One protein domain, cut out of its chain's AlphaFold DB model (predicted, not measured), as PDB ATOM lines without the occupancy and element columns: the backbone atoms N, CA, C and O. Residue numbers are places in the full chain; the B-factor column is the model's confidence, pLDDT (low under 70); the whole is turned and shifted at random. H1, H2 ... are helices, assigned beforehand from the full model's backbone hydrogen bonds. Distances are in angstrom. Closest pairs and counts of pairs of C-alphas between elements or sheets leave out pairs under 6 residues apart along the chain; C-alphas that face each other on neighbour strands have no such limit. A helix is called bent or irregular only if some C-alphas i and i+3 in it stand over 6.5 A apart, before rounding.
ATOM      1  N   LYS A 290     219.769   0.212 -67.231       63.69
ATOM      2  CA  LYS A 290     219.862   0.292 -68.695       63.69
ATOM      3  C   LYS A 290     218.944   1.380 -69.252       63.69
ATOM      4  O   LYS A 290     219.379   2.142 -70.109       63.69
ATOM      5  N   ASN A 291     217.704   1.455 -68.775       65.06
ATOM      6  CA  ASN A 291     216.748   2.473 -69.203       65.06
ATOM      7  C   ASN A 291     217.197   3.870 -68.766       65.06
ATOM      8  O   ASN A 291     217.198   4.779 -69.589       65.06
ATOM      9  N   PHE A 292     217.670   4.015 -67.526       67.69
ATOM     10  CA  PHE A 292     218.234   5.260 -67.011       67.69
ATOM     11  C   PHE A 292     219.385   5.755 -67.889       67.69
ATOM     12  O   PHE A 292     219.328   6.864 -68.397       67.69
ATOM     13  N   LEU A 293     220.382   4.914 -68.179       63.53
ATOM     14  CA  LEU A 293     221.509   5.290 -69.045       63.53
ATOM     15  C   LEU A 293     221.098   5.565 -70.502       63.53
ATOM     16  O   LEU A 293     221.823   6.241 -71.230       63.53
ATOM     17  N   GLN A 294     219.948   5.052 -70.946       61.78
ATOM     18  CA  GLN A 294     219.387   5.353 -72.264       61.78
ATOM     19  C   GLN A 294     218.627   6.686 -72.311       61.78
ATOM     20  O   GLN A 294     218.465   7.230 -73.408       61.78
ATOM     21  N   THR A 295     218.172   7.204 -71.167       58.94
ATOM     22  CA  THR A 295     217.373   8.436 -71.057       58.94
ATOM     23  C   THR A 295     218.051   9.560 -70.270       58.94
ATOM     24  O   THR A 295     217.472  10.634 -70.180       58.94
ATOM     25  N   ALA A 296     219.225   9.317 -69.684       56.03
ATOM     26  CA  ALA A 296     219.918  10.248 -68.799       56.03
ATOM     27  C   ALA A 296     220.471  11.472 -69.542       56.03
ATOM     28  O   ALA A 296     221.079  11.341 -70.606       56.03
ATOM     29  N   ASP A 297     220.319  12.642 -68.923       55.69
ATOM     30  CA  ASP A 297     220.967  13.890 -69.324       55.69
ATOM     31  C   ASP A 297     222.376  14.022 -68.697       55.69
ATOM     32  O   ASP A 297     222.710  13.307 -67.748       55.69
ATOM     33  N   PRO A 298     223.249  14.936 -69.176       54.31
ATOM     34  CA  PRO A 298     224.604  15.103 -68.627       54.31
ATOM     35  C   PRO A 298     224.641  15.444 -67.133       54.31
ATOM     36  O   PRO A 298     225.615  15.111 -66.462       54.31
ATOM     37  N   SER A 299     223.593  16.073 -66.599       57.34
ATOM     38  CA  SER A 299     223.429  16.307 -65.160       57.34
ATOM     39  C   SER A 299     223.100  15.034 -64.377       57.34
ATOM     40  O   SER A 299     223.481  14.926 -63.217       57.34
ATOM     41  N   ASP A 300     222.445  14.056 -65.000       60.22
ATOM     42  CA  ASP A 300     222.035  12.807 -64.349       60.22
ATOM     43  C   ASP A 300     223.183  11.787 -64.288       60.22
ATOM     44  O   ASP A 300     223.154  10.859 -63.478       60.22
ATOM     45  N   LEU A 301     224.227  11.973 -65.102       62.38
ATOM     46  CA  LEU A 301     225.440  11.148 -65.132       62.38
ATOM     47  C   LEU A 301     226.561  11.651 -64.199       62.38
ATOM     48  O   LEU A 301     227.712  11.227 -64.327       62.38
ATOM     49  N   GLN A 302     226.245  12.539 -63.253       66.75
ATOM     50  CA  GLN A 302     227.170  12.953 -62.194       66.75
ATOM     51  C   GLN A 302     227.500  11.784 -61.251       66.75
ATOM     52  O   GLN A 302     226.744  10.816 -61.124       66.75
ATOM     53  N   SER A 303     228.644  11.844 -60.559       60.84
ATOM     54  CA  SER A 303     229.066  10.733 -59.686       60.84
ATOM     55  C   SER A 303     228.085  10.447 -58.545       60.84
ATOM     56  O   SER A 303     227.904   9.288 -58.165       60.84
ATOM     57  N   GLU A 304     227.430  11.478 -58.008       64.81
ATOM     58  CA  GLU A 304     226.474  11.337 -56.904       64.81
ATOM     59  C   GLU A 304     225.148  10.707 -57.357       64.81
ATOM     60  O   GLU A 304     224.667   9.752 -56.740       64.81
ATOM     61  N   SER A 305     224.591  11.148 -58.484       65.50
ATOM     62  CA  SER A 305     223.367  10.574 -59.058       65.50
ATOM     63  C   SER A 305     223.587   9.144 -59.562       65.50
ATOM     64  O   SER A 305     222.769   8.260 -59.317       65.50
ATOM     65  N   LEU A 306     224.728   8.857 -60.193       69.56
ATOM     66  CA  LEU A 306     225.052   7.496 -60.626       69.56
ATOM     67  C   LEU A 306     225.253   6.548 -59.447       69.56
ATOM     68  O   LEU A 306     224.735   5.434 -59.468       69.56
ATOM     69  N   SER A 307     225.971   6.970 -58.403       67.69
ATOM     70  CA  SER A 307     226.169   6.124 -57.219       67.69
ATOM     71  C   SER A 307     224.855   5.807 -56.496       67.69
ATOM     72  O   SER A 307     224.673   4.682 -56.035       67.69
ATOM     73  N   THR A 308     223.908   6.750 -56.458       70.31
ATOM     74  CA  THR A 308     222.581   6.524 -55.864       70.31
ATOM     75  C   THR A 308     221.717   5.579 -56.701       70.31
ATOM     76  O   THR A 308     221.045   4.726 -56.126       70.31
ATOM     77  N   GLN A 309     221.799   5.642 -58.034       71.06
ATOM     78  CA  GLN A 309     221.144   4.690 -58.948       71.06
ATOM     79  C   GLN A 309     221.809   3.300 -58.961       71.06
ATOM     80  O   GLN A 309     221.163   2.303 -59.278       71.06
ATOM     81  N   LEU A 310     223.093   3.211 -58.597       67.81
ATOM     82  CA  LEU A 310     223.849   1.957 -58.484       67.81
ATOM     83  C   LEU A 310     223.708   1.290 -57.100       67.81
ATOM     84  O   LEU A 310     223.917   0.083 -56.981       67.81
ATOM     85  N   ALA A 311     223.302   2.025 -56.061       68.44
ATOM     86  CA  ALA A 311     223.095   1.497 -54.706       68.44
ATOM     87  C   ALA A 311     222.090   0.318 -54.600       68.44
ATOM     88  O   ALA A 311     222.337  -0.608 -53.818       68.44
ATOM     89  N   PRO A 312     220.987   0.264 -55.379       65.62
ATOM     90  CA  PRO A 312     220.081  -0.887 -55.401       65.62
ATOM     91  C   PRO A 312     220.747  -2.165 -55.935       65.62
ATOM     92  O   PRO A 312     220.440  -3.261 -55.471       65.62
ATOM     93  N   LEU A 313     221.695  -2.036 -56.871       60.91
ATOM     94  CA  LEU A 313     222.460  -3.169 -57.407       60.91
ATOM     95  C   LEU A 313     223.439  -3.715 -56.363       60.91
ATOM     96  O   LEU A 313     223.561  -4.931 -56.230       60.91
ATOM     97  N   GLU A 314     224.062  -2.834 -55.570       60.16
ATOM     98  CA  GLU A 314     224.972  -3.219 -54.477       60.16
ATOM     99  C   GLU A 314     224.272  -4.001 -53.347       60.16
ATOM    100  O   GLU A 314     224.925  -4.745 -52.618       60.16
ATOM    101  N   ASP A 324     227.175 -10.895 -65.682       52.34
ATOM    102  CA  ASP A 324     227.103 -10.670 -67.137       52.34
ATOM    103  C   ASP A 324     226.866  -9.196 -67.540       52.34
ATOM    104  O   ASP A 324     226.605  -8.893 -68.708       52.34
ATOM    105  N   ILE A 325     226.939  -8.241 -66.603       61.31
ATOM    106  CA  ILE A 325     226.744  -6.821 -66.933       61.31
ATOM    107  C   ILE A 325     227.968  -6.284 -67.691       61.31
ATOM    108  O   ILE A 325     229.035  -6.067 -67.115       61.31
ATOM    109  N   ASP A 326     227.787  -5.979 -68.980       68.38
ATOM    110  CA  ASP A 326     228.775  -5.257 -69.790       68.38
ATOM    111  C   ASP A 326     228.805  -3.762 -69.414       68.38
ATOM    112  O   ASP A 326     228.251  -2.897 -70.101       68.38
ATOM    113  N   PHE A 327     229.474  -3.441 -68.304       68.00
ATOM    114  CA  PHE A 327     229.689  -2.065 -67.839       68.00
ATOM    115  C   PHE A 327     230.376  -1.181 -68.893       68.00
ATOM    116  O   PHE A 327     230.131   0.026 -68.954       68.00
ATOM    117  N   LYS A 328     231.195  -1.775 -69.770       70.31
ATOM    118  CA  LYS A 328     231.837  -1.072 -70.885       70.31
ATOM    119  C   LYS A 328     230.824  -0.754 -71.990       70.31
ATOM    120  O   LYS A 328     230.825   0.352 -72.524       70.31
ATOM    121  N   GLY A 329     229.919  -1.678 -72.307       68.62
ATOM    122  CA  GLY A 329     228.759  -1.470 -73.184       68.62
ATOM    123  C   GLY A 329     227.803  -0.386 -72.693       68.62
ATOM    124  O   GLY A 329     227.340   0.440 -73.483       68.62
ATOM    125  N   LEU A 330     227.561  -0.332 -71.387       67.81
ATOM    126  CA  LEU A 330     226.755   0.714 -70.760       67.81
ATOM    127  C   LEU A 330     227.426   2.091 -70.855       67.81
ATOM    128  O   LEU A 330     226.779   3.048 -71.282       67.81
ATOM    129  N   LEU A 331     228.731   2.178 -70.567       71.00
ATOM    130  CA  LEU A 331     229.503   3.411 -70.752       71.00
ATOM    131  C   LEU A 331     229.470   3.881 -72.215       71.00
ATOM    132  O   LEU A 331     229.238   5.057 -72.468       71.00
ATOM    133  N   ARG A 332     229.632   2.966 -73.183       68.88
ATOM    134  CA  ARG A 332     229.514   3.270 -74.624       68.88
ATOM    135  C   ARG A 332     228.128   3.803 -74.995       68.88
ATOM    136  O   ARG A 332     228.014   4.751 -75.764       68.88
ATOM    137  N   THR A 333     227.073   3.220 -74.428       65.06
ATOM    138  CA  THR A 333     225.692   3.660 -74.681       65.06
ATOM    139  C   THR A 333     225.449   5.075 -74.152       65.06
ATOM    140  O   THR A 333     224.832   5.880 -74.847       65.06
ATOM    141  N   ALA A 334     225.979   5.396 -72.968       63.38
ATOM    142  CA  ALA A 334     225.900   6.732 -72.377       63.38
ATOM    143  C   ALA A 334     226.728   7.765 -73.167       63.38
ATOM    144  O   ALA A 334     226.219   8.825 -73.519       63.38
ATOM    145  N   LEU A 335     227.966   7.412 -73.535       64.94
ATOM    146  CA  LEU A 335     228.868   8.223 -74.368       64.94
ATOM    147  C   LEU A 335     228.268   8.641 -75.710       64.94
ATOM    148  O   LEU A 335     228.607   9.696 -76.235       64.94
ATOM    149  N   ARG A 336     227.406   7.796 -76.280       59.19
ATOM    150  CA  ARG A 336     226.785   8.034 -77.584       59.19
ATOM    151  C   ARG A 336     225.595   8.993 -77.524       59.19
ATOM    152  O   ARG A 336     225.231   9.551 -78.551       59.19
ATOM    153  N   ARG A 337     224.957   9.141 -76.360       53.66
ATOM    154  CA  ARG A 337     223.753   9.975 -76.186       53.66
ATOM    155  C   ARG A 337     224.046  11.303 -75.514       53.66
ATOM    156  O   ARG A 337     223.346  12.280 -75.758       53.66
ATOM    157  N   VAL A 338     225.056  11.320 -74.655       59.75
ATOM    158  CA  VAL A 338     225.369  12.462 -73.814       59.75
ATOM    159  C   VAL A 338     226.736  13.003 -74.182       59.75
ATOM    160  O   VAL A 338     227.723  12.270 -74.257       59.75
ATOM    161  N   ASP A 339     226.794  14.317 -74.372       54.91
ATOM    162  CA  ASP A 339     228.034  15.049 -74.576       54.91
ATOM    163  C   ASP A 339     228.844  15.123 -73.277       54.91
ATOM    164  O   ASP A 339     228.772  16.086 -72.509       54.91
ATOM    165  N   LEU A 340     229.580  14.050 -73.014       61.03
ATOM    166  CA  LEU A 340     230.456  13.911 -71.863       61.03
ATOM    167  C   LEU A 340     231.853  14.411 -72.233       61.03
ATOM    168  O   LEU A 340     232.386  14.057 -73.284       61.03
ATOM    169  N   SER A 341     232.482  15.205 -71.365       63.00
ATOM    170  CA  SER A 341     233.914  15.484 -71.523       63.00
ATOM    171  C   SER A 341     234.707  14.243 -71.115       63.00
ATOM    172  O   SER A 341     234.278  13.541 -70.202       63.00
ATOM    173  N   ASP A 342     235.877  13.956 -71.701       62.94
ATOM    174  CA  ASP A 342     236.590  12.698 -71.378       62.94
ATOM    175  C   ASP A 342     236.957  12.569 -69.878       62.94
ATOM    176  O   ASP A 342     237.234  11.478 -69.375       62.94
ATOM    177  N   TRP A 343     236.950  13.681 -69.140       63.72
ATOM    178  CA  TRP A 343     237.005  13.683 -67.680       63.72
ATOM    179  C   TRP A 343     235.762  13.069 -67.004       63.72
ATOM    180  O   TRP A 343     235.928  12.244 -66.102       63.72
ATOM    181  N   ASP A 344     234.545  13.389 -67.464       67.62
ATOM    182  CA  ASP A 344     233.308  12.758 -66.976       67.62
ATOM    183  C   ASP A 344     233.358  11.258 -67.258       67.62
ATOM    184  O   ASP A 344     233.077  10.445 -66.388       67.62
ATOM    185  N   VAL A 345     233.821  10.878 -68.450       70.06
ATOM    186  CA  VAL A 345     233.964   9.479 -68.880       70.06
ATOM    187  C   VAL A 345     234.873   8.698 -67.936       70.06
ATOM    188  O   VAL A 345     234.542   7.587 -67.516       70.06
ATOM    189  N   GLN A 346     236.014   9.288 -67.563       69.88
ATOM    190  CA  GLN A 346     236.935   8.669 -66.619       69.88
ATOM    191  C   GLN A 346     236.295   8.485 -65.239       69.88
ATOM    192  O   GLN A 346     236.494   7.446 -64.608       69.88
ATOM    193  N   ARG A 347     235.537   9.474 -64.764       69.38
ATOM    194  CA  ARG A 347     234.892   9.420 -63.453       69.38
ATOM    195  C   ARG A 347     233.724   8.434 -63.427       69.38
ATOM    196  O   ARG A 347     233.658   7.617 -62.513       69.38
ATOM    197  N   ILE A 348     232.870   8.446 -64.449       71.12
ATOM    198  CA  ILE A 348     231.759   7.500 -64.620       71.12
ATOM    199  C   ILE A 348     232.298   6.071 -64.596       71.12
ATOM    200  O   ILE A 348     231.795   5.226 -63.863       71.12
ATOM    201  N   TRP A 349     233.388   5.799 -65.312       74.25
ATOM    202  CA  TRP A 349     234.028   4.488 -65.250       74.25
ATOM    203  C   TRP A 349     234.635   4.157 -63.894       74.25
ATOM    204  O   TRP A 349     234.566   3.010 -63.484       74.25
ATOM    205  N   GLN A 350     235.241   5.114 -63.186       72.19
ATOM    206  CA  GLN A 350     235.752   4.851 -61.838       72.19
ATOM    207  C   GLN A 350     234.621   4.440 -60.892       72.19
ATOM    208  O   GLN A 350     234.807   3.516 -60.100       72.19
ATOM    209  N   VAL A 351     233.450   5.073 -61.011       75.88
ATOM    210  CA  VAL A 351     232.244   4.683 -60.272       75.88
ATOM    211  C   VAL A 351     231.803   3.279 -60.697       75.88
ATOM    212  O   VAL A 351     231.748   2.398 -59.840       75.88
ATOM    213  N   LEU A 352     231.619   3.023 -61.997       73.75
ATOM    214  CA  LEU A 352     231.209   1.709 -62.523       73.75
ATOM    215  C   LEU A 352     232.192   0.589 -62.150       73.75
ATOM    216  O   LEU A 352     231.768  -0.483 -61.737       73.75
ATOM    217  N   GLN A 353     233.499   0.840 -62.224       72.00
ATOM    218  CA  GLN A 353     234.550  -0.104 -61.851       72.00
ATOM    219  C   GLN A 353     234.555  -0.354 -60.344       72.00
ATOM    220  O   GLN A 353     234.743  -1.489 -59.917       72.00
ATOM    221  N   SER A 354     234.334   0.677 -59.523       72.81
ATOM    222  CA  SER A 354     234.209   0.498 -58.075       72.81
ATOM    223  C   SER A 354     232.992  -0.359 -57.726       72.81
ATOM    224  O   SER A 354     233.095  -1.243 -56.876       72.81
ATOM    225  N   THR A 355     231.878  -0.179 -58.439       73.00
ATOM    226  CA  THR A 355     230.686  -1.015 -58.301       73.00
ATOM    227  C   THR A 355     230.966  -2.436 -58.790       73.00
ATOM    228  O   THR A 355     230.709  -3.381 -58.056       73.00
ATOM    229  N   GLN A 356     231.608  -2.618 -59.947       71.19
ATOM    230  CA  GLN A 356     232.009  -3.932 -60.462       71.19
ATOM    231  C   GLN A 356     232.957  -4.670 -59.503       71.19
ATOM    232  O   GLN A 356     232.790  -5.864 -59.271       71.19
ATOM    233  N   GLN A 357     233.937  -3.984 -58.908       71.31
ATOM    234  CA  GLN A 357     234.870  -4.565 -57.934       71.31
ATOM    235  C   GLN A 357     234.155  -4.998 -56.653       71.31
ATOM    236  O   GLN A 357     234.417  -6.087 -56.142       71.31
ATOM    237  N   LYS A 358     233.230  -4.171 -56.149       70.31
ATOM    238  CA  LYS A 358     232.381  -4.531 -55.006       70.31
ATOM    239  C   LYS A 358     231.463  -5.717 -55.330       70.31
ATOM    240  O   LYS A 358     231.274  -6.567 -54.469       70.31
ATOM    241  N   LEU A 359     230.944  -5.786 -56.558       65.25
ATOM    242  CA  LEU A 359     230.033  -6.834 -57.030       65.25
ATOM    243  C   LEU A 359     230.725  -8.157 -57.379       65.25
ATOM    244  O   LEU A 359     230.091  -9.191 -57.293       65.25
ATOM    245  N   THR A 360     231.993  -8.151 -57.794       60.53
ATOM    246  CA  THR A 360     232.706  -9.365 -58.256       60.53
ATOM    247  C   THR A 360     233.767  -9.855 -57.269       60.53
ATOM    248  O   THR A 360     234.405 -10.881 -57.506       60.53
ATOM    249  N   GLY A 361     234.022  -9.107 -56.187       57.91
ATOM    250  CA  GLY A 361     235.073  -9.400 -55.201       57.91
ATOM    251  C   GLY A 361     236.499  -9.411 -55.774       57.91
ATOM    252  O   GLY A 361     237.451  -9.752 -55.069       57.91
ATOM    253  N   SER A 362     236.665  -9.055 -57.050       52.28
ATOM    254  CA  SER A 362     237.921  -9.182 -57.781       52.28
ATOM    255  C   SER A 362     238.793  -7.948 -57.561       52.28
ATOM    256  O   SER A 362     238.413  -6.823 -57.874       52.28
ATOM    257  N   SER A 363     240.006  -8.161 -57.040       45.91
ATOM    258  CA  SER A 363     241.043  -7.125 -56.893       45.91
ATOM    259  C   SER A 363     241.779  -6.852 -58.211       45.91
ATOM    260  O   SER A 363     243.007  -6.752 -58.229       45.91
ATOM    261  N   GLU A 364     241.061  -6.758 -59.334       46.47
ATOM    262  CA  GLU A 364     241.692  -6.285 -60.564       46.47
ATOM    263  C   GLU A 364     242.150  -4.837 -60.376       46.47
ATOM    264  O   GLU A 364     241.431  -3.981 -59.855       46.47
ATOM    265  N   SER A 365     243.403  -4.581 -60.750       40.91
ATOM    266  CA  SER A 365     244.078  -3.299 -60.568       40.91
ATOM    267  C   SER A 365     243.248  -2.141 -61.129       40.91
ATOM    268  O   SER A 365     242.729  -2.257 -62.237       40.91
ATOM    269  N   LYS A 366     243.198  -1.012 -60.399       51.69
ATOM    270  CA  LYS A 366     242.750   0.314 -60.872       51.69
ATOM    271  C   LYS A 366     243.571   0.740 -62.101       51.69
ATOM    272  O   LYS A 366     244.469   1.572 -61.995       51.69
ATOM    273  N   GLN A 367     243.341   0.121 -63.251       50.19
ATOM    274  CA  GLN A 367     243.942   0.552 -64.497       50.19
ATOM    275  C   GLN A 367     243.148   1.764 -64.982       50.19
ATOM    276  O   GLN A 367     241.922   1.687 -65.074       50.19
ATOM    277  N   PRO A 368     243.813   2.901 -65.243       56.91
ATOM    278  CA  PRO A 368     243.143   4.035 -65.859       56.91
ATOM    279  C   PRO A 368     242.592   3.598 -67.218       56.91
ATOM    280  O   PRO A 368     243.284   2.889 -67.952       56.91
ATOM    281  N   ILE A 369     241.369   4.021 -67.561       64.00
ATOM    282  CA  ILE A 369     240.804   3.737 -68.885       64.00
ATOM    283  C   ILE A 369     241.790   4.194 -69.947       64.00
ATOM    284  O   ILE A 369     242.291   5.326 -69.926       64.00
ATOM    285  N   ASN A 370     242.018   3.326 -70.921       73.75
ATOM    286  CA  ASN A 370     242.618   3.742 -72.163       73.75
ATOM    287  C   ASN A 370     241.563   4.472 -73.004       73.75
ATOM    288  O   ASN A 370     240.824   3.855 -73.763       73.75
ATOM    289  N   ILE A 371     241.460   5.789 -72.815       71.75
ATOM    290  CA  ILE A 371     240.476   6.636 -73.510       71.75
ATOM    291  C   ILE A 371     240.670   6.525 -75.025       71.75
ATOM    292  O   ILE A 371     239.705   6.333 -75.749       71.75
ATOM    293  N   ILE A 372     241.925   6.491 -75.487       78.06
ATOM    294  CA  ILE A 372     242.247   6.292 -76.904       78.06
ATOM    295  C   ILE A 372     241.671   4.966 -77.414       78.06
ATOM    296  O   ILE A 372     241.120   4.920 -78.504       78.06
ATOM    297  N   GLN A 373     241.763   3.884 -76.639       82.44
ATOM    298  CA  GLN A 373     241.166   2.602 -77.023       82.44
ATOM    299  C   GLN A 373     239.637   2.676 -77.098       82.44
ATOM    300  O   GLN A 373     239.061   2.088 -78.005       82.44
ATOM    301  N   LEU A 374     238.994   3.397 -76.176       75.69
ATOM    302  CA  LEU A 374     237.542   3.582 -76.168       75.69
ATOM    303  C   LEU A 374     237.072   4.397 -77.380       75.69
ATOM    304  O   LEU A 374     236.104   4.018 -78.030       75.69
ATOM    305  N   ASP A 375     237.791   5.468 -77.717       74.88
ATOM    306  CA  ASP A 375     237.510   6.307 -78.885       74.88
ATOM    307  C   ASP A 375     237.744   5.539 -80.193       74.88
ATOM    308  O   ASP A 375     236.982   5.666 -81.150       74.88
ATOM    309  N   VAL A 376     238.789   4.707 -80.235       83.50
ATOM    310  CA  VAL A 376     239.080   3.818 -81.366       83.50
ATOM    311  C   VAL A 376     237.989   2.774 -81.530       83.50
ATOM    312  O   VAL A 376     237.554   2.533 -82.648       83.50
ATOM    313  N   GLU A 377     237.552   2.145 -80.446       82.62
ATOM    314  CA  GLU A 377     236.478   1.159 -80.484       82.62
ATOM    315  C   GLU A 377     235.161   1.788 -80.947       82.62
ATOM    316  O   GLU A 377     234.515   1.250 -81.843       82.62
ATOM    317  N   ASP A 378     234.799   2.953 -80.411       74.62
ATOM    318  CA  ASP A 378     233.608   3.699 -80.821       74.62
ATOM    319  C   ASP A 378     233.648   4.067 -82.314       74.62
ATOM    320  O   ASP A 378     232.729   3.741 -83.067       74.62
ATOM    321  N   TYR A 379     234.763   4.642 -82.777       80.62
ATOM    322  CA  TYR A 379     234.972   4.939 -84.193       80.62
ATOM    323  C   TYR A 379     234.861   3.685 -85.061       80.62
ATOM    324  O   TYR A 379     234.161   3.683 -86.076       80.62
ATOM    325  N   LEU A 380     235.539   2.601 -84.679       84.50
ATOM    326  CA  LEU A 380     235.570   1.379 -85.472       84.50
ATOM    327  C   LEU A 380     234.249   0.629 -85.464       84.50
ATOM    328  O   LEU A 380     234.003  -0.075 -86.429       84.50
ATOM    329  N   LEU A 381     233.395   0.754 -84.454       79.88
ATOM    330  CA  LEU A 381     232.096   0.079 -84.448       79.88
ATOM    331  C   LEU A 381     231.008   0.889 -85.155       79.88
ATOM    332  O   LEU A 381     230.119   0.294 -85.760       79.88
ATOM    333  N   ASN A 382     231.096   2.221 -85.134       72.56
ATOM    334  CA  ASN A 382     229.998   3.084 -85.577       72.56
ATOM    335  C   ASN A 382     230.233   3.779 -86.928       72.56
ATOM    336  O   ASN A 382     229.269   4.161 -87.583       72.56
ATOM    337  N   THR A 383     231.479   3.900 -87.397       78.00
ATOM    338  CA  THR A 383     231.762   4.534 -88.698       78.00
ATOM    339  C   THR A 383     231.149   3.722 -89.842       78.00
ATOM    340  O   THR A 383     231.389   2.515 -89.894       78.00
ATOM    341  N   PRO A 384     230.409   4.306 -90.797       74.44
ATOM    342  CA  PRO A 384     229.817   3.536 -91.886       74.44
ATOM    343  C   PRO A 384     230.888   2.928 -92.823       74.44
ATOM    344  O   PRO A 384     231.956   3.523 -93.004       74.44
ATOM    345  N   PRO A 385     230.622   1.773 -93.472       80.62
ATOM    346  CA  PRO A 385     231.586   1.060 -94.322       80.62
ATOM    347  C   PRO A 385     232.279   1.921 -95.377       80.62
ATOM    348  O   PRO A 385     233.475   1.778 -95.623       80.62
ATOM    349  N   TRP A 386     231.531   2.833 -95.994       78.00
ATOM    350  CA  TRP A 386     232.033   3.701 -97.053       78.00
ATOM    351  C   TRP A 386     233.019   4.758 -96.552       78.00
ATOM    352  O   TRP A 386     233.831   5.242 -97.338       78.00
ATOM    353  N   ASN A 387     232.984   5.084 -95.257       79.38
ATOM    354  CA  ASN A 387     233.902   6.023 -94.622       79.38
ATOM    355  C   ASN A 387     235.177   5.320 -94.103       79.38
ATOM    356  O   ASN A 387     236.195   5.962 -93.863       79.38
ATOM    357  N   LEU A 388     235.184   3.982 -94.030       82.50
ATOM    358  CA  LEU A 388     236.361   3.166 -93.695       82.50
ATOM    359  C   LEU A 388     237.273   2.901 -94.908       82.50
ATOM    360  O   LEU A 388     237.760   1.789 -95.129       82.50
ATOM    361  N   GLN A 389     237.534   3.939 -95.704       82.00
ATOM    362  CA  GLN A 389     238.489   3.877 -96.811       82.00
ATOM    363  C   GLN A 389     239.896   4.282 -96.356       82.00
ATOM    364  O   GLN A 389     240.023   5.144 -95.489       82.00
ATOM    365  N   PRO A 390     240.968   3.721 -96.952       81.81
ATOM    366  CA  PRO A 390     242.341   4.019 -96.545       81.81
ATOM    367  C   PRO A 390     242.666   5.516 -96.493       81.81
ATOM    368  O   PRO A 390     243.236   5.977 -95.509       81.81
ATOM    369  N   ASP A 391     242.245   6.266 -97.513       78.31
ATOM    370  CA  ASP A 391     242.540   7.697 -97.655       78.31
ATOM    371  C   ASP A 391     241.847   8.550 -96.577       78.31
ATOM    372  O   ASP A 391     242.382   9.568 -96.144       78.31
ATOM    373  N   ILE A 392     240.663   8.121 -96.129       77.12
ATOM    374  CA  ILE A 392     239.876   8.796 -95.090       77.12
ATOM    375  C   ILE A 392     240.433   8.447 -93.711       77.12
ATOM    376  O   ILE A 392     240.679   9.331 -92.893       77.12
ATOM    377  N   ILE A 393     240.706   7.160 -93.480       82.50
ATOM    378  CA  ILE A 393     241.274   6.653 -92.230       82.50
ATOM    379  C   ILE A 393     242.597   7.355 -91.912       82.50
ATOM    380  O   ILE A 393     242.836   7.693 -90.759       82.50
ATOM    381  N   GLU A 394     243.457   7.618 -92.899       79.69
ATOM    382  CA  GLU A 394     244.728   8.320 -92.661       79.69
ATOM    383  C   GLU A 394     244.561   9.726 -92.055       79.69
ATOM    384  O   GLU A 394     245.465  10.199 -91.357       79.69
ATOM    385  N   VAL A 395     243.410  10.372 -92.273       75.19
ATOM    386  CA  VAL A 395     243.075  11.697 -91.738       75.19
ATOM    387  C   VAL A 395     242.241  11.574 -90.461       75.19
ATOM    388  O   VAL A 395     242.677  12.013 -89.399       75.19
ATOM    389  N   ASP A 396     241.085  10.915 -90.537       75.38
ATOM    390  CA  ASP A 396     240.103  10.876 -89.448       75.38
ATOM    391  C   ASP A 396     240.618  10.070 -88.250       75.38
ATOM    392  O   ASP A 396     240.527  10.496 -87.096       75.38
ATOM    393  N   PHE A 397     241.256   8.926 -88.509       83.06
ATOM    394  CA  PHE A 397     241.784   8.081 -87.440       83.06
ATOM    395  C   PHE A 397     242.967   8.729 -86.725       83.06
ATOM    396  O   PHE A 397     243.174   8.507 -85.531       83.06
ATOM    397  N   LYS A 398     243.733   9.577 -87.421       82.12
ATOM    398  CA  LYS A 398     244.796  10.361 -86.788       82.12
ATOM    399  C   LYS A 398     244.220  11.339 -85.772       82.12
ATOM    400  O   LYS A 398     244.749  11.448 -84.666       82.12
ATOM    401  N   ASP A 399     243.136  12.008 -86.137       75.12
ATOM    402  CA  ASP A 399     242.457  12.957 -85.265       75.12
ATOM    403  C   ASP A 399     241.837  12.277 -84.047       75.12
ATOM    404  O   ASP A 399     241.779  12.894 -82.983       75.12
ATOM    405  N   ILE A 400     241.444  11.011 -84.156       78.94
ATOM    406  CA  ILE A 400     240.974  10.201 -83.026       78.94
ATOM    407  C   ILE A 400     242.139   9.832 -82.106       78.94
ATOM    408  O   ILE A 400     242.090  10.092 -80.907       78.94
ATOM    409  N   LEU A 401     243.234   9.320 -82.668       78.56
ATOM    410  CA  LEU A 401     244.372   8.819 -81.896       78.56
ATOM    411  C   LEU A 401     245.236   9.904 -81.237       78.56
ATOM    412  O   LEU A 401     245.873   9.626 -80.221       78.56
ATOM    413  N   TYR A 402     245.332  11.107 -81.817       74.31
ATOM    414  CA  TYR A 402     246.310  12.104 -81.375       74.31
ATOM    415  C   TYR A 402     245.786  13.535 -81.347       74.31
ATOM    416  O   TYR A 402     245.249  14.037 -82.335       74.31
ATOM    417  N   ASP A 403     246.014  14.208 -80.217       69.88
ATOM    418  CA  ASP A 403     245.883  15.655 -80.056       69.88
ATOM    419  C   ASP A 403     247.271  16.308 -80.036       69.88
ATOM    420  O   ASP A 403     248.060  15.987 -79.142       69.88
ATOM    421  N   PRO A 404     247.567  17.263 -80.936       65.06
ATOM    422  CA  PRO A 404     248.790  18.061 -80.871       65.06
ATOM    423  C   PRO A 404     249.027  18.753 -79.522       65.06
ATOM    424  O   PRO A 404     250.172  19.053 -79.189       65.06
ATOM    425  N   ALA A 405     247.969  19.033 -78.756       57.94
ATOM    426  CA  ALA A 405     248.068  19.678 -77.454       57.94
ATOM    427  C   ALA A 405     248.220  18.688 -76.272       57.94
ATOM    428  O   ALA A 405     248.463  19.138 -75.152       57.94
ATOM    429  N   ALA A 406     248.084  17.369 -76.477       64.50
ATOM    430  CA  ALA A 406     248.211  16.365 -75.410       64.50
ATOM    431  C   ALA A 406     249.667  16.029 -75.052       64.50
ATOM    432  O   ALA A 406     250.562  16.115 -75.892       64.50
ATOM    433  N   ASP A 407     249.897  15.603 -73.801       64.94
ATOM    434  CA  ASP A 407     251.210  15.144 -73.335       64.94
ATOM    435  C   ASP A 407     251.644  13.896 -74.128       64.94
ATOM    436  O   ASP A 407     251.010  12.834 -74.014       64.94
ATOM    437  N   PRO A 408     252.740  13.981 -74.907       70.12
ATOM    438  CA  PRO A 408     253.162  12.885 -75.761       70.12
ATOM    439  C   PRO A 408     253.535  11.624 -74.966       70.12
ATOM    440  O   PRO A 408     253.279  10.505 -75.403       70.12
ATOM    441  N   SER A 409     254.056  11.764 -73.746       68.50
ATOM    442  CA  SER A 409     254.478  10.605 -72.948       68.50
ATOM    443  C   SER A 409     253.297   9.713 -72.563       68.50
ATOM    444  O   SER A 409     253.417   8.486 -72.547       68.50
ATOM    445  N   LEU A 410     252.150  10.323 -72.263       68.69
ATOM    446  CA  LEU A 410     250.940   9.615 -71.852       68.69
ATOM    447  C   LEU A 410     250.180   9.040 -73.042       68.69
ATOM    448  O   LEU A 410     249.734   7.895 -72.982       68.69
ATOM    449  N   VAL A 411     250.097   9.791 -74.143       74.88
ATOM    450  CA  VAL A 411     249.530   9.282 -75.395       74.88
ATOM    451  C   VAL A 411     250.320   8.060 -75.874       74.88
ATOM    452  O   VAL A 411     249.724   7.056 -76.251       74.88
ATOM    453  N   HIS A 412     251.651   8.073 -75.768       79.31
ATOM    454  CA  HIS A 412     252.479   6.910 -76.083       79.31
ATOM    455  C   HIS A 412     252.186   5.706 -75.171       79.31
ATOM    456  O   HIS A 412     252.076   4.581 -75.658       79.31
ATOM    457  N   GLN A 413     252.021   5.921 -73.858       77.38
ATOM    458  CA  GLN A 413     251.646   4.850 -72.922       77.38
ATOM    459  C   GLN A 413     250.294   4.219 -73.281       77.38
ATOM    460  O   GLN A 413     250.174   2.996 -73.277       77.38
ATOM    461  N   GLN A 414     249.299   5.034 -73.633       78.38
ATOM    462  CA  GLN A 414     247.966   4.567 -74.021       78.38
ATOM    463  C   GLN A 414     247.960   3.888 -75.404       78.38
ATOM    464  O   GLN A 414     247.362   2.826 -75.573       78.38
ATOM    465  N   LEU A 415     248.686   4.427 -76.386       84.44
ATOM    466  CA  LEU A 415     248.775   3.857 -77.738       84.44
ATOM    467  C   LEU A 415     249.545   2.532 -77.805       84.44
ATOM    468  O   LEU A 415     249.280   1.720 -78.693       84.44
ATOM    469  N   ILE A 416     250.497   2.296 -76.895       83.56
ATOM    470  CA  ILE A 416     251.209   1.010 -76.808       83.56
ATOM    471  C   ILE A 416     250.264  -0.125 -76.419       83.56
ATOM    472  O   ILE A 416     250.415  -1.238 -76.925       83.56
ATOM    473  N   LEU A 417     249.301   0.155 -75.538       81.25
ATOM    474  CA  LEU A 417     248.325  -0.831 -75.073       81.25
ATOM    475  C   LEU A 417     247.318  -1.210 -76.167       81.25
ATOM    476  O   LEU A 417     246.790  -2.316 -76.139       81.25
ATOM    477  N   LEU A 418     247.094  -0.327 -77.146       84.19
ATOM    478  CA  LEU A 418     246.274  -0.607 -78.321       84.19
ATOM    479  C   LEU A 418     247.056  -1.495 -79.305       84.19
ATOM    480  O   LEU A 418     247.847  -1.009 -80.122       84.19
ATOM    481  N   THR A 419     246.855  -2.808 -79.213       84.50
ATOM    482  CA  THR A 419     247.527  -3.795 -80.072       84.50
ATOM    483  C   THR A 419     246.822  -3.944 -81.428       84.50
ATOM    484  O   THR A 419     245.627  -3.666 -81.550       84.50
ATOM    485  N   PRO A 420     247.535  -4.392 -82.480       85.12
ATOM    486  CA  PRO A 420     246.899  -4.715 -83.759       85.12
ATOM    487  C   PRO A 420     245.813  -5.793 -83.621       85.12
ATOM    488  O   PRO A 420     244.811  -5.717 -84.325       85.12
ATOM    489  N   ASP A 421     245.982  -6.737 -82.690       85.38
ATOM    490  CA  ASP A 421     245.004  -7.797 -82.427       85.38
ATOM    491  C   ASP A 421     243.691  -7.221 -81.876       85.38
ATOM    492  O   ASP A 421     242.623  -7.594 -82.347       85.38
ATOM    493  N   GLN A 422     243.757  -6.238 -80.968       84.88
ATOM    494  CA  GLN A 422     242.562  -5.552 -80.456       84.88
ATOM    495  C   GLN A 422     241.832  -4.757 -81.542       84.88
ATOM    496  O   GLN A 422     240.609  -4.801 -81.630       84.88
ATOM    497  N   ILE A 423     242.569  -4.051 -82.406       87.94
ATOM    498  CA  ILE A 423     241.971  -3.342 -83.550       87.94
ATOM    499  C   ILE A 423     241.258  -4.334 -84.479       87.94
ATOM    500  O   ILE A 423     240.182  -4.038 -84.998       87.94
ATOM    501  N   GLN A 424     241.849  -5.510 -84.692       88.12
ATOM    502  CA  GLN A 424     241.244  -6.561 -85.498       88.12
ATOM    503  C   GLN A 424     239.997  -7.150 -84.826       88.12
ATOM    504  O   GLN A 424     239.011  -7.377 -85.519       88.12
ATOM    505  N   GLU A 425     240.014  -7.351 -83.511       86.75
ATOM    506  CA  GLU A 425     238.861  -7.818 -82.737       86.75
ATOM    507  C   GLU A 425     237.684  -6.837 -82.835       86.75
ATOM    508  O   GLU A 425     236.573  -7.246 -83.169       86.75
ATOM    509  N   PHE A 426     237.923  -5.530 -82.668       86.31
ATOM    510  CA  PHE A 426     236.889  -4.500 -82.851       86.31
ATOM    511  C   PHE A 426     236.315  -4.498 -84.269       86.31
ATOM    512  O   PHE A 426     235.109  -4.404 -84.467       86.31
ATOM    513  N   LEU A 427     237.174  -4.654 -85.276       85.88
ATOM    514  CA  LEU A 427     236.749  -4.747 -86.668       85.88
ATOM    515  C   LEU A 427     235.967  -6.032 -86.975       85.88
ATOM    516  O   LEU A 427     235.088  -6.003 -87.826       85.88
ATOM    517  N   GLN A 428     236.261  -7.145 -86.302       85.56
ATOM    518  CA  GLN A 428     235.545  -8.417 -86.464       85.56
ATOM    519  C   GLN A 428     234.154  -8.408 -85.830       85.56
ATOM    520  O   GLN A 428     233.288  -9.166 -86.258       85.56
ATOM    521  N   GLN A 429     233.926  -7.543 -84.839       83.62
ATOM    522  CA  GLN A 429     232.588  -7.301 -84.296       83.62
ATOM    523  C   GLN A 429     231.667  -6.640 -85.334       83.62
ATOM    524  O   GLN A 429     230.445  -6.716 -85.214       83.62
ATOM    525  N   ARG A 430     232.237  -6.033 -86.382       78.94
ATOM    526  CA  ARG A 430     231.470  -5.508 -87.503       78.94
ATOM    527  C   ARG A 430     231.052  -6.630 -88.450       78.94
ATOM    528  O   ARG A 430     231.885  -7.353 -88.989       78.94
ATOM    529  N   GLN A 431     229.755  -6.730 -88.712       75.38
ATOM    530  CA  GLN A 431     229.190  -7.747 -89.609       75.38
ATOM    531  C   GLN A 431     228.944  -7.235 -91.037       75.38
ATOM    532  O   GLN A 431     228.416  -7.963 -91.874       75.38
ATOM    533  N   ASP A 432     229.302  -5.982 -91.318       80.00
ATOM    534  CA  ASP A 432     229.017  -5.269 -92.566       80.00
ATOM    535  C   ASP A 432     230.192  -5.262 -93.567       80.00
ATOM    536  O   ASP A 432     230.027  -4.831 -94.711       80.00
ATOM    537  N   LEU A 433     231.368  -5.769 -93.176       79.44
ATOM    538  CA  LEU A 433     232.592  -5.759 -93.979       79.44
ATOM    539  C   LEU A 433     233.135  -7.179 -94.228       79.44
ATOM    540  O   LEU A 433     233.254  -7.975 -93.300       79.44
ATOM    541  N   PRO A 434     233.546  -7.521 -95.463       80.56
ATOM    542  CA  PRO A 434     234.108  -8.837 -95.763       80.56
ATOM    543  C   PRO A 434     235.551  -8.992 -95.238       80.56
ATOM    544  O   PRO A 434     236.349  -8.058 -95.323       80.56
ATOM    545  N   ASP A 435     235.947 -10.207 -94.833       79.69
ATOM    546  CA  ASP A 435     237.255 -10.534 -94.211       79.69
ATOM    547  C   ASP A 435     238.489  -9.920 -94.900       79.69
ATOM    548  O   ASP A 435     239.444  -9.464 -94.269       79.69
ATOM    549  N   HIS A 436     238.489  -9.903 -96.232       77.56
ATOM    550  CA  HIS A 436     239.602  -9.374 -97.019       77.56
ATOM    551  C   HIS A 436     239.700  -7.839 -96.981       77.56
ATOM    552  O   HIS A 436     240.783  -7.294 -97.207       77.56
ATOM    553  N   GLN A 437     238.589  -7.138 -96.742       81.50
ATOM    554  CA  GLN A 437     238.571  -5.698 -96.491       81.50
ATOM    555  C   GLN A 437     238.952  -5.404 -95.040       81.50
ATOM    556  O   GLN A 437     239.777  -4.517 -94.834       81.50
ATOM    557  N   LEU A 438     238.487  -6.206 -94.072       84.56
ATOM    558  CA  LEU A 438     238.885  -6.089 -92.660       84.56
ATOM    559  C   LEU A 438     240.410  -6.120 -92.502       84.56
ATOM    560  O   LEU A 438     240.992  -5.227 -91.892       84.56
ATOM    561  N   ALA A 439     241.083  -7.080 -93.146       84.00
ATOM    562  CA  ALA A 439     242.543  -7.164 -93.114       84.00
ATOM    563  C   ALA A 439     243.229  -5.934 -93.741       84.00
ATOM    564  O   ALA A 439     244.279  -5.494 -93.270       84.00
ATOM    565  N   LYS A 440     242.667  -5.353 -94.809       86.56
ATOM    566  CA  LYS A 440     243.215  -4.131 -95.424       86.56
ATOM    567  C   LYS A 440     243.052  -2.924 -94.502       86.56
ATOM    568  O   LYS A 440     244.019  -2.195 -94.309       86.56
ATOM    569  N   ILE A 441     241.869  -2.755 -93.920       88.44
ATOM    570  CA  ILE A 441     241.540  -1.667 -92.995       88.44
ATOM    571  C   ILE A 441     242.420  -1.763 -91.742       88.44
ATOM    572  O   ILE A 441     243.097  -0.795 -91.406       88.44
ATOM    573  N   ALA A 442     242.532  -2.945 -91.128       88.75
ATOM    574  CA  ALA A 442     243.399  -3.185 -89.970       88.75
ATOM    575  C   ALA A 442     244.866  -2.807 -90.242       88.75
ATOM    576  O   ALA A 442     245.525  -2.182 -89.409       88.75
ATOM    577  N   ASN A 443     245.376  -3.115 -91.440       88.75
ATOM    578  CA  ASN A 443     246.730  -2.729 -91.843       88.75
ATOM    579  C   ASN A 443     246.908  -1.206 -91.969       88.75
ATOM    580  O   ASN A 443     247.966  -0.689 -91.604       88.75
ATOM    581  N   VAL A 444     245.906  -0.486 -92.483       89.94
ATOM    582  CA  VAL A 444     245.938   0.985 -92.574       89.94
ATOM    583  C   VAL A 444     245.870   1.605 -91.178       89.94
ATOM    584  O   VAL A 444     246.717   2.428 -90.843       89.94
ATOM    585  N   LEU A 445     244.946   1.151 -90.328       90.69
ATOM    586  CA  LEU A 445     244.815   1.620 -88.945       90.69
ATOM    587  C   LEU A 445     246.109   1.410 -88.154       90.69
ATOM    588  O   LEU A 445     246.593   2.325 -87.490       90.69
ATOM    589  N   ASN A 446     246.734   0.236 -88.279       91.00
ATOM    590  CA  ASN A 446     248.006  -0.032 -87.616       91.00
ATOM    591  C   ASN A 446     249.140   0.847 -88.168       91.00
ATOM    592  O   ASN A 446     250.011   1.262 -87.411       91.00
ATOM    593  N   ARG A 447     249.130   1.189 -89.464       90.38
ATOM    594  CA  ARG A 447     250.097   2.139 -90.035       90.38
ATOM    595  C   ARG A 447     249.938   3.534 -89.435       90.38
ATOM    596  O   ARG A 447     250.943   4.132 -89.056       90.38
ATOM    597  N   VAL A 448     248.708   4.036 -89.327       87.19
ATOM    598  CA  VAL A 448     248.423   5.334 -88.693       87.19
ATOM    599  C   VAL A 448     248.840   5.305 -87.220       87.19
ATOM    600  O   VAL A 448     249.553   6.201 -86.773       87.19
ATOM    601  N   ARG A 449     248.512   4.226 -86.494       90.44
ATOM    602  CA  ARG A 449     248.945   4.009 -85.104       90.44
ATOM    603  C   ARG A 449     250.466   4.047 -84.959       90.44
ATOM    604  O   ARG A 449     250.970   4.735 -84.081       90.44
ATOM    605  N   LEU A 450     251.202   3.339 -85.820       87.94
ATOM    606  CA  LEU A 450     252.669   3.325 -85.809       87.94
ATOM    607  C   LEU A 450     253.264   4.700 -86.132       87.94
ATOM    608  O   LEU A 450     254.236   5.098 -85.502       87.94
ATOM    609  N   ASN A 451     252.669   5.434 -87.075       87.56
ATOM    610  CA  ASN A 451     253.092   6.793 -87.413       87.56
ATOM    611  C   ASN A 451     252.940   7.737 -86.208       87.56
ATOM    612  O   ASN A 451     253.840   8.509 -85.897       87.56
ATOM    613  N   ILE A 452     251.829   7.636 -85.480       83.75
ATOM    614  CA  ILE A 452     251.606   8.444 -84.279       83.75
ATOM    615  C   ILE A 452     252.515   7.988 -83.138       83.75
ATOM    616  O   ILE A 452     253.093   8.831 -82.468       83.75
ATOM    617  N   LEU A 453     252.719   6.684 -82.944       83.31
ATOM    618  CA  LEU A 453     253.673   6.178 -81.951       83.31
ATOM    619  C   LEU A 453     255.099   6.700 -82.182       83.31
ATOM    620  O   LEU A 453     255.786   7.006 -81.211       83.31
ATOM    621  N   ASP A 454     255.522   6.842 -83.441       81.00
ATOM    622  CA  ASP A 454     256.811   7.445 -83.809       81.00
ATOM    623  C   ASP A 454     256.840   8.961 -83.536       81.00
ATOM    624  O   ASP A 454     257.820   9.487 -83.013       81.00
ATOM    625  N   GLN A 455     255.739   9.671 -83.811       79.00
ATOM    626  CA  GLN A 455     255.609  11.109 -83.521       79.00
ATOM    627  C   GLN A 455     255.564  11.423 -82.021       79.00
ATOM    628  O   GLN A 455     256.002  12.488 -81.592       79.00
ATOM    629  N   VAL A 456     255.002  10.508 -81.236       73.12
ATOM    630  CA  VAL A 456     254.629  10.710 -79.834       73.12
ATOM    631  C   VAL A 456     255.597  10.001 -78.877       73.12
ATOM    632  O   VAL A 456     255.442  10.037 -77.658       73.12
ATOM    633  N   GLN A 457     256.642   9.381 -79.424       67.12
ATOM    634  CA  GLN A 457     257.674   8.695 -78.666       67.12
ATOM    635  C   GLN A 457     258.250   9.625 -77.581       67.12
ATOM    636  O   GLN A 457     258.695  10.734 -77.898       67.12
TER     637      GLN A 457
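This is residues 290 to 314 and 324 to 457 of the 927 residues of an uncharacterized protein of Acaryochloris marina (strain MBIC 11017) (UniProt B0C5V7). Picture two lobes joined at H5: in one, the long helix H9 and H5 are bridged by H6, H7 and H8, each of which packs on both; in the other, H2, H4, H3 and H1 lie side by side in a curved row, an open C. H5 is the part of the first lobe nearest to H3 and H4 of the second. The printed part has 159 residues with nine named helices, H1 to H9 in chain order, and no named strand; its class is all helix. The whole is compact, with a radius of gyration of the C-alphas of 17.0 A, and spans 48 by 36 by 30 A.

Find C-alpha 435 at (237.255, -10.534, -94.211); from there H9, residues 435 to 455, runs 30.3 A to C-alpha 455 at (255.609, 11.109, -83.521). In the same lobe look for H5 at residues 371 to 382, 16.4 A long, H6 at 390 to 401, H7 at 408 to 417 and H8 at 420 to 428. In the other lobe H4, residues 342 to 360, runs 26.0 A, with H3 at 327 to 337, H2 at 303 to 314 and H1 at 290 to 295, which begins at (219.862, 0.292, -68.695). H2 is only just irregular: C-alphas 309 and 312 are 6.7 A apart.

Start at H9, which touches H6 at a steep tilt of 49 degrees, the closest C-alphas being those of Pro 390 and Val 444, 6.2 A apart. With residues 438 to 446 alone H9 touches H8, forming a hairpin at 39 degrees; the closest C-alphas, of Gln 424 and Ala 442, are 6.0 A apart. With residues 449 to 453 alone it touches H7, where the closest C-alphas, of His 412 and Leu 453, are 6.0 A apart. H5 and H9 are apart. H5 and H6 form a hairpin, only just steep at 37 degrees, with the C-alphas of Ile 372 and Leu 401 closest at 6.0 A. H5 touches H8 with residues 377 to 381 alone, Glu 377 and Phe 426 having the closest C-alphas at 6.1 A, and touches H7 only at their ends, the closest C-alphas, of Ile 372 and Gln 414, being 6.6 A apart. H3 is close to H5 but not clearly touching, the closest C-alphas, of Arg 332 and Asp 378, being 7.4 A apart. H3 and H4 form a hairpin at a shallow tilt of 29 degrees, closest at the C-alphas of Phe 327 and Leu 352, 6.7 A. H1 touches H3 at 5.7 A between the C-alphas of Leu 293 and Ala 334, and H2 touches H4 at 6.5 A between those of Ser 303 and Ile 348. Every O i to N i+4 pair is within hydrogen-bond range in H1, H4, H5 and H8, against 6 of 8 in H2, 6 of 7 in H3, 6 of 8 in H6, 5 of 6 in H7 and 16 of 17 in H9.

The two C-alphas farthest apart, of Pro 312 and Asp 391, are 48.6 A apart. Residues 315 to 323 are not printed, and C-alphas 314 and 324 stand 14.8 A apart across this cut. Of the links that are printed whole, H3 to H4 and H7 to H8 are tight and the others short. The mean pLDDT of the printed part is 72.7, and 63 residues are under 70, among them 290 to 307, 332 to 344 and 359 to 369.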